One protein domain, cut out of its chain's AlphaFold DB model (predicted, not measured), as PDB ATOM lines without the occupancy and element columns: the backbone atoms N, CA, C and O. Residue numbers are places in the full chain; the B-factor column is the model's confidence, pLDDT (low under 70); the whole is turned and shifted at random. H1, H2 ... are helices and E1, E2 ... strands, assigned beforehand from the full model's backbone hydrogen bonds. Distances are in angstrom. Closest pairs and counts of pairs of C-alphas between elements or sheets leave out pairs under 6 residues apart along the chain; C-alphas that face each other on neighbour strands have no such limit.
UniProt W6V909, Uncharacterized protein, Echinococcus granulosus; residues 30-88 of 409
ATOM      1  N   ARG A  30      -4.598  14.297 -13.006       50.00
ATOM      2  CA  ARG A  30      -5.493  13.126 -13.095       50.00
ATOM      3  C   ARG A  30      -4.883  11.908 -13.798       50.00
ATOM      4  O   ARG A  30      -5.383  10.801 -13.628       50.00
ATOM      5  N   VAL A  31      -3.814  12.082 -14.579       48.38
ATOM      6  CA  VAL A  31      -3.365  11.073 -15.559       48.38
ATOM      7  C   VAL A  31      -2.283  10.105 -15.039       48.38
ATOM      8  O   VAL A  31      -1.957   9.155 -15.748       48.38
ATOM      9  N   ARG A  32      -1.717  10.250 -13.825       46.50
ATOM     10  CA  ARG A  32      -0.521   9.438 -13.474       46.50
ATOM     11  C   ARG A  32      -0.308   8.916 -12.051       46.50
ATOM     12  O   ARG A  32       0.756   8.360 -11.793       46.50
ATOM     13  N   GLY A  33      -1.269   9.009 -11.141       56.22
ATOM     14  CA  GLY A  33      -1.095   8.461  -9.792       56.22
ATOM     15  C   GLY A  33      -1.740   7.091  -9.619       56.22
ATOM     16  O   GLY A  33      -2.959   6.983  -9.710       56.22
ATOM     17  N   ASN A  34      -0.956   6.067  -9.265       72.62
ATOM     18  CA  ASN A  34      -1.490   5.005  -8.405       72.62
ATOM     19  C   ASN A  34      -2.127   5.655  -7.163       72.62
ATOM     20  O   ASN A  34      -1.703   6.738  -6.752       72.62
ATOM     21  N   CYS A  35      -3.128   5.006  -6.567       79.19
ATOM     22  CA  CYS A  35      -3.733   5.511  -5.337       79.19
ATOM     23  C   CYS A  35      -2.663   5.797  -4.273       79.19
ATOM     24  O   CYS A  35      -1.741   4.999  -4.092       79.19
ATOM     25  N   THR A  36      -2.793   6.912  -3.556       84.00
ATOM     26  CA  THR A  36      -1.908   7.217  -2.426       84.00
ATOM     27  C   THR A  36      -2.144   6.220  -1.289       84.00
ATOM     28  O   THR A  36      -3.233   5.658  -1.167       84.00
ATOM     29  N   ASN A  37      -1.163   6.029  -0.401       82.75
ATOM     30  CA  ASN A  37      -1.311   5.120   0.748       82.75
ATOM     31  C   ASN A  37      -2.548   5.455   1.604       82.75
ATOM     32  O   ASN A  37      -3.287   4.558   1.994       82.75
ATOM     33  N   SER A  38      -2.851   6.743   1.791       81.88
ATOM     34  CA  SER A  38      -4.052   7.202   2.506       81.88
ATOM     35  C   SER A  38      -5.373   6.840   1.806       81.88
ATOM     36  O   SER A  38      -6.380   6.569   2.464       81.88
ATOM     37  N   GLN A  39      -5.393   6.809   0.471       84.81
ATOM     38  CA  GLN A  39      -6.553   6.375  -0.319       84.81
ATOM     39  C   GLN A  39      -6.710   4.851  -0.279       84.81
ATOM     40  O   GLN A  39      -7.829   4.346  -0.217       84.81
ATOM     41  N   VAL A  40      -5.595   4.115  -0.273       83.75
ATOM     42  CA  VAL A  40      -5.590   2.654  -0.110       83.75
ATOM     43  C   VAL A  40      -6.145   2.265   1.258       83.75
ATOM     44  O   VAL A  40      -7.029   1.413   1.317       83.75
ATOM     45  N   GLU A  41      -5.708   2.931   2.330       85.25
ATOM     46  CA  GLU A  41      -6.237   2.716   3.684       85.25
ATOM     47  C   GLU A  41      -7.740   3.005   3.774       85.25
ATOM     48  O   GLU A  41      -8.485   2.218   4.352       85.25
ATOM     49  N   SER A  42      -8.208   4.081   3.131       84.62
ATOM     50  CA  SER A  42      -9.635   4.447   3.108       84.62
ATOM     51  C   SER A  42     -10.511   3.408   2.391       84.62
ATOM     52  O   SER A  42     -11.703   3.289   2.682       84.62
ATOM     53  N   CYS A  43      -9.935   2.640   1.462       85.94
ATOM     54  CA  CYS A  43     -10.643   1.598   0.727       85.94
ATOM     55  C   CYS A  43     -10.613   0.220   1.402       85.94
ATOM     56  O   CYS A  43     -11.272  -0.678   0.879       85.94
ATOM     57  N   LEU A  44      -9.899   0.008   2.516       86.81
ATOM     58  CA  LEU A  44      -9.851  -1.296   3.195       86.81
ATOM     59  C   LEU A  44     -11.249  -1.718   3.692       86.81
ATOM     60  O   LEU A  44     -11.988  -0.876   4.199       86.81
ATOM     61  N   PRO A  45     -11.652  -3.004   3.565       83.12
ATOM     62  CA  PRO A  45     -10.912  -4.179   3.063       83.12
ATOM     63  C   PRO A  45     -10.900  -4.352   1.524       83.12
ATOM     64  O   PRO A  45     -10.489  -5.395   1.014       83.12
ATOM     65  N   GLY A  46     -11.408  -3.382   0.771       85.00
ATOM     66  CA  GLY A  46     -11.426  -3.369  -0.692       85.00
ATOM     67  C   GLY A  46     -10.136  -2.880  -1.349       85.00
ATOM     68  O   GLY A  46      -9.077  -2.788  -0.732       85.00
ATOM     69  N   ARG A  47     -10.222  -2.603  -2.655       87.88
ATOM     70  CA  ARG A  47      -9.095  -2.134  -3.478       87.88
ATOM     71  C   ARG A  47      -9.368  -0.742  -4.024       87.88
ATOM     72  O   ARG A  47     -10.443  -0.494  -4.558       87.88
ATOM     73  N   CYS A  48      -8.382   0.141  -3.938       88.31
ATOM     74  CA  CYS A  48      -8.474   1.469  -4.532       88.31
ATOM     75  C   CYS A  48      -8.252   1.421  -6.053       88.31
ATOM     76  O   CYS A  48      -7.423   0.655  -6.547       88.31
ATOM     77  N   LYS A  49      -8.995   2.247  -6.793       88.62
ATOM     78  CA  LYS A  49      -8.874   2.437  -8.241       88.62
ATOM     79  C   LYS A  49      -9.028   3.921  -8.578       88.62
ATOM     80  O   LYS A  49      -9.802   4.622  -7.936       88.62
ATOM     81  N   VAL A  50      -8.346   4.394  -9.619       85.06
ATOM     82  CA  VAL A  50      -8.592   5.734 -10.176       85.06
ATOM     83  C   VAL A  50     -10.046   5.825 -10.646       85.06
ATOM     84  O   VAL A  50     -10.557   4.897 -11.284       85.06
ATOM     85  N   ALA A  51     -10.730   6.908 -10.281       82.38
ATOM     86  CA  ALA A  51     -12.149   7.038 -10.568       82.38
ATOM     87  C   ALA A  51     -12.402   7.279 -12.074       82.38
ATOM     88  O   ALA A  51     -11.552   7.860 -12.755       82.38
ATOM     89  N   PRO A  52     -13.545   6.827 -12.629       81.75
ATOM     90  CA  PRO A  52     -13.913   7.108 -14.015       81.75
ATOM     91  C   PRO A  52     -13.988   8.613 -14.292       81.75
ATOM     92  O   PRO A  52     -14.328   9.399 -13.410       81.75
ATOM     93  N   ARG A  53     -13.751   9.018 -15.542       73.12
ATOM     94  CA  ARG A  53     -13.709  10.439 -15.941       73.12
ATOM     95  C   ARG A  53     -15.009  11.205 -15.653       73.12
ATOM     96  O   ARG A  53     -14.974  12.408 -15.438       73.12
ATOM     97  N   GLU A  54     -16.126  10.485 -15.629       78.62
ATOM     98  CA  GLU A  54     -17.479  10.994 -15.372       78.62
ATOM     99  C   GLU A  54     -17.783  11.191 -13.879       78.62
ATOM    100  O   GLU A  54     -18.813  11.757 -13.524       78.62
ATOM    101  N   SER A  55     -16.906  10.717 -12.990       75.31
ATOM    102  CA  SER A  55     -17.113  10.816 -11.547       75.31
ATOM    103  C   SER A  55     -16.450  12.066 -10.946       75.31
ATOM    104  O   SER A  55     -15.372  12.478 -11.390       75.31
ATOM    105  N   PRO A  56     -17.085  12.696  -9.941       77.12
ATOM    106  CA  PRO A  56     -16.547  13.891  -9.292       77.12
ATOM    107  C   PRO A  56     -15.381  13.574  -8.339       77.12
ATOM    108  O   PRO A  56     -14.602  14.462  -7.995       77.12
ATOM    109  N   GLU A  57     -15.243  12.319  -7.912       80.31
ATOM    110  CA  GLU A  57     -14.118  11.827  -7.117       80.31
ATOM    111  C   GLU A  57     -12.810  11.666  -7.928       80.31
ATOM    112  O   GLU A  57     -12.806  11.494  -9.145       80.31
ATOM    113  N   LEU A  58     -11.663  11.713  -7.239       80.06
ATOM    114  CA  LEU A  58     -10.342  11.428  -7.831       80.06
ATOM    115  C   LEU A  58     -10.036   9.919  -7.862       80.06
ATOM    116  O   LEU A  58      -9.349   9.429  -8.757       80.06
ATOM    117  N   TYR A  59     -10.559   9.177  -6.886       84.25
ATOM    118  CA  TYR A  59     -10.400   7.732  -6.735       84.25
ATOM    119  C   TYR A  59     -11.718   7.104  -6.270       84.25
ATOM    120  O   TYR A  59     -12.566   7.770  -5.680       84.25
ATOM    121  N   THR A  60     -11.886   5.814  -6.531       88.25
ATOM    122  CA  THR A  60     -13.028   5.008  -6.105       88.25
ATOM    123  C   THR A  60     -12.548   3.694  -5.486       88.25
ATOM    124  O   THR A  60     -11.413   3.269  -5.714       88.25
ATOM    125  N   CYS A  61     -13.400   3.037  -4.701       88.88
ATOM    126  CA  CYS A  61     -13.076   1.761  -4.067       88.88
ATOM    127  C   CYS A  61     -13.864   0.617  -4.716       88.88
ATOM    128  O   CYS A  61     -15.061   0.721  -4.969       88.88
ATOM    129  N   ILE A  62     -13.199  -0.513  -4.943       89.00
ATOM    130  CA  ILE A  62     -13.836  -1.790  -5.261       89.00
ATOM    131  C   ILE A  62     -13.974  -2.555  -3.948       89.00
ATOM    132  O   ILE A  62     -13.000  -3.121  -3.445       89.00
ATOM    133  N   CYS A  63     -15.178  -2.537  -3.385       87.94
ATOM    134  CA  CYS A  63     -15.475  -3.184  -2.113       87.94
ATOM    135  C   CYS A  63     -15.757  -4.692  -2.293       87.94
ATOM    136  O   CYS A  63     -16.372  -5.083  -3.289       87.94
ATOM    137  N   PRO A  64     -15.302  -5.561  -1.371       82.44
ATOM    138  CA  PRO A  64     -15.690  -6.970  -1.338       82.44
ATOM    139  C   PRO A  64     -17.182  -7.133  -1.014       82.44
ATOM    140  O   PRO A  64     -17.823  -6.215  -0.521       82.44
ATOM    141  N   ARG A  65     -17.734  -8.337  -1.229       76.06
ATOM    142  CA  ARG A  65     -19.170  -8.637  -1.024       76.06
ATOM    143  C   ARG A  65     -19.700  -8.370   0.394       76.06
ATOM    144  O   ARG A  65     -20.907  -8.379   0.584       76.06
ATOM    145  N   THR A  66     -18.825  -8.185   1.377       71.38
ATOM    146  CA  THR A  66     -19.166  -7.943   2.788       71.38
ATOM    147  C   THR A  66     -19.266  -6.456   3.151       71.38
ATOM    148  O   THR A  66     -19.659  -6.120   4.268       71.38
ATOM    149  N   THR A  67     -18.913  -5.555   2.233       83.12
ATOM    150  CA  THR A  67     -18.910  -4.103   2.444       83.12
ATOM    151  C   THR A  67     -19.546  -3.386   1.252       83.12
ATOM    152  O   THR A  67     -19.711  -3.956   0.175       83.12
ATOM    153  N   TYR A  68     -19.933  -2.126   1.433       83.94
ATOM    154  CA  TYR A  68     -20.502  -1.300   0.372       83.94
ATOM    155  C   TYR A  68     -19.718   0.001   0.196       83.94
ATOM    156  O   TYR A  68     -19.054   0.487   1.116       83.94
ATOM    157  N   LEU A  69     -19.791   0.554  -1.017       87.88
ATOM    158  CA  LEU A  69     -19.137   1.810  -1.367       87.88
ATOM    159  C   LEU A  69     -19.841   2.975  -0.669       87.88
ATOM    160  O   LEU A  69     -21.027   3.220  -0.883       87.88
ATOM    161  N   THR A  70     -19.091   3.731   0.120       88.50
ATOM    162  CA  THR A  70     -19.551   4.971   0.745       88.50
ATOM    163  C   THR A  70     -18.897   6.172   0.087       88.50
ATOM    164  O   THR A  70     -17.716   6.135  -0.252       88.50
ATOM    165  N   ARG A  71     -19.671   7.248  -0.078       88.38
ATOM    166  CA  ARG A  71     -19.205   8.551  -0.558       88.38
ATOM    167  C   ARG A  71     -19.596   9.605   0.467       88.38
ATOM    168  O   ARG A  71     -20.772   9.723   0.804       88.38
ATOM    169  N   ARG A  72     -18.625  10.358   0.978       84.12
ATOM    170  CA  ARG A  72     -18.850  11.453   1.930       84.12
ATOM    171  C   ARG A  72     -18.324  12.751   1.348       84.12
ATOM    172  O   ARG A  72     -17.152  12.836   0.990       84.12
ATOM    173  N   PHE A  73     -19.191  13.754   1.278       86.12
ATOM    174  CA  PHE A  73     -18.792  15.105   0.914       86.12
ATOM    175  C   PHE A  73     -18.152  15.788   2.125       86.12
ATOM    176  O   PHE A  73     -18.754  15.841   3.198       86.12
ATOM    177  N   ASN A  74     -16.926  16.281   1.970       80.88
ATOM    178  CA  ASN A  74     -16.224  17.041   2.992       80.88
ATOM    179  C   ASN A  74     -15.625  18.313   2.366       80.88
ATOM    180  O   ASN A  74     -14.604  18.225   1.682       80.88
ATOM    181  N   PRO A  75     -16.220  19.492   2.620       81.00
ATOM    182  CA  PRO A  75     -15.800  20.743   1.993       81.00
ATOM    183  C   PRO A  75     -14.451  21.273   2.502       81.00
ATOM    184  O   PRO A  75     -13.909  22.197   1.910       81.00
ATOM    185  N   GLN A  76     -13.903  20.720   3.591       80.88
ATOM    186  CA  GLN A  76     -12.640  21.180   4.182       80.88
ATOM    187  C   GLN A  76     -11.402  20.450   3.646       80.88
ATOM    188  O   GLN A  76     -10.283  20.807   4.006       80.88
ATOM    189  N   LYS A  77     -11.572  19.407   2.825       73.56
ATOM    190  CA  LYS A  77     -10.451  18.665   2.238       73.56
ATOM    191  C   LYS A  77     -10.268  19.006   0.765       73.56
ATOM    192  O   LYS A  77     -11.230  19.270   0.056       73.56
ATOM    193  N   GLU A  78      -9.023  18.890   0.309       68.06
ATOM    194  CA  GLU A  78      -8.632  19.064  -1.094       68.06
ATOM    195  C   GLU A  78      -9.403  18.115  -2.031       68.06
ATOM    196  O   GLU A  78      -9.866  18.513  -3.096       68.06
ATOM    197  N   SER A  79      -9.644  16.872  -1.593       70.31
ATOM    198  CA  SER A  79     -10.625  15.982  -2.217       70.31
ATOM    199  C   SER A  79     -12.001  16.170  -1.566       70.31
ATOM    200  O   SER A  79     -12.250  15.639  -0.477       70.31
ATOM    201  N   LEU A  80     -12.903  16.871  -2.257       79.69
ATOM    202  CA  LEU A  80     -14.269  17.139  -1.783       79.69
ATOM    203  C   LEU A  80     -15.076  15.865  -1.501       79.69
ATOM    204  O   LEU A  80     -15.948  15.865  -0.636       79.69
ATOM    205  N   PHE A  81     -14.780  14.774  -2.204       81.25
ATOM    206  CA  PHE A  81     -15.411  13.473  -2.004       81.25
ATOM    207  C   PHE A  81     -14.406  12.483  -1.419       81.25
ATOM    208  O   PHE A  81     -13.387  12.173  -2.036       81.25
ATOM    209  N   GLN A  82     -14.710  11.975  -0.228       83.31
ATOM    210  CA  GLN A  82     -14.023  10.832   0.366       83.31
ATOM    211  C   GLN A  82     -14.799   9.566   0.042       83.31
ATOM    212  O   GLN A  82     -16.012   9.505   0.264       83.31
ATOM    213  N   VAL A  83     -14.092   8.566  -0.471       87.81
ATOM    214  CA  VAL A  83     -14.670   7.292  -0.879       87.81
ATOM    215  C   VAL A  83     -14.052   6.191  -0.029       87.81
ATOM    216  O   VAL A  83     -12.842   6.179   0.180       87.81
ATOM    217  N   GLY A  84     -14.874   5.283   0.484       88.94
ATOM    218  CA  GLY A  84     -14.398   4.190   1.328       88.94
ATOM    219  C   GLY A  84     -15.348   3.005   1.340       88.94
ATOM    220  O   GLY A  84     -16.498   3.121   0.911       88.94
ATOM    221  N   CYS A  85     -14.883   1.867   1.845       87.25
ATOM    222  CA  CYS A  85     -15.727   0.693   2.044       87.25
ATOM    223  C   CYS A  85     -16.227   0.653   3.490       87.25
ATOM    224  O   CYS A  85     -15.425   0.591   4.416       87.25
ATOM    225  N   ALA A  86     -17.543   0.666   3.690       83.00
ATOM    226  CA  ALA A  86     -18.142   0.472   5.010       83.00
ATOM    227  C   ALA A  86     -18.774  -0.916   5.108       83.00
ATOM    228  O   ALA A  86     -19.287  -1.443   4.118       83.00
ATOM    229  N   SER A  87     -18.743  -1.513   6.298       78.19
ATOM    230  CA  SER A  87     -19.444  -2.767   6.583       78.19
ATOM    231  C   SER A  87     -20.913  -2.646   6.210       78.19
ATOM    232  O   SER A  87     -21.547  -1.654   6.570       78.19
ATOM    233  N   LEU A  88     -21.446  -3.643   5.498       68.94
ATOM    234  CA  LEU A  88     -22.887  -3.733   5.271       68.94
ATOM    235  C   LEU A  88     -23.611  -3.603   6.620       68.94
ATOM    236  O   LEU A  88     -23.162  -4.226   7.590       68.94
TER     237      LEU A  88
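Overview. This is residues 30 to 88 of the 409 residues of an uncharacterized protein of Echinococcus granulosus (UniProt W6V909). Two antiparallel hairpins, the longer E3 and E4 and the shorter E1 and E2, pack together through E2 and E4, with short helix H1 by E1 and E4. The 59 printed residues, under half in named elements, run H1, E1, E2, E3, E4; the class is mixed. The whole is compact, radius of gyration of the C-alphas 10.9 A, spanning 29 by 24 by 22 A.

Along the chain. E3 is residues 67 to 73, 19.3 A; E4, residues 81 to 87, 18.8 A, ends at C-alpha (-19.444, -2.767, 6.583). E1 is residues 47 to 50, E2 59 to 62. H1, 37 to 42, begins at C-alpha (-1.311, 5.120, 0.748).

Arrangement. Within hydrogen-bond range are N 70 and O 84 of hairpin E3 and E4, 2.8 A, and N 49 and O 60 of hairpin E1 and E2, 2.8 A. The closest C-alphas of E2 and E4, Thr 60 and Val 83, are 5.9 A apart. Those of H1 and E4, Ser 42 and Gly 84, are 5.1 A apart. H1 has every O i to N i+4 pair within range.

Size, cuts and confidence. The printed part has no cut and no long link. pLDDT is under 70 at residues 30 to 33, 78 and 88.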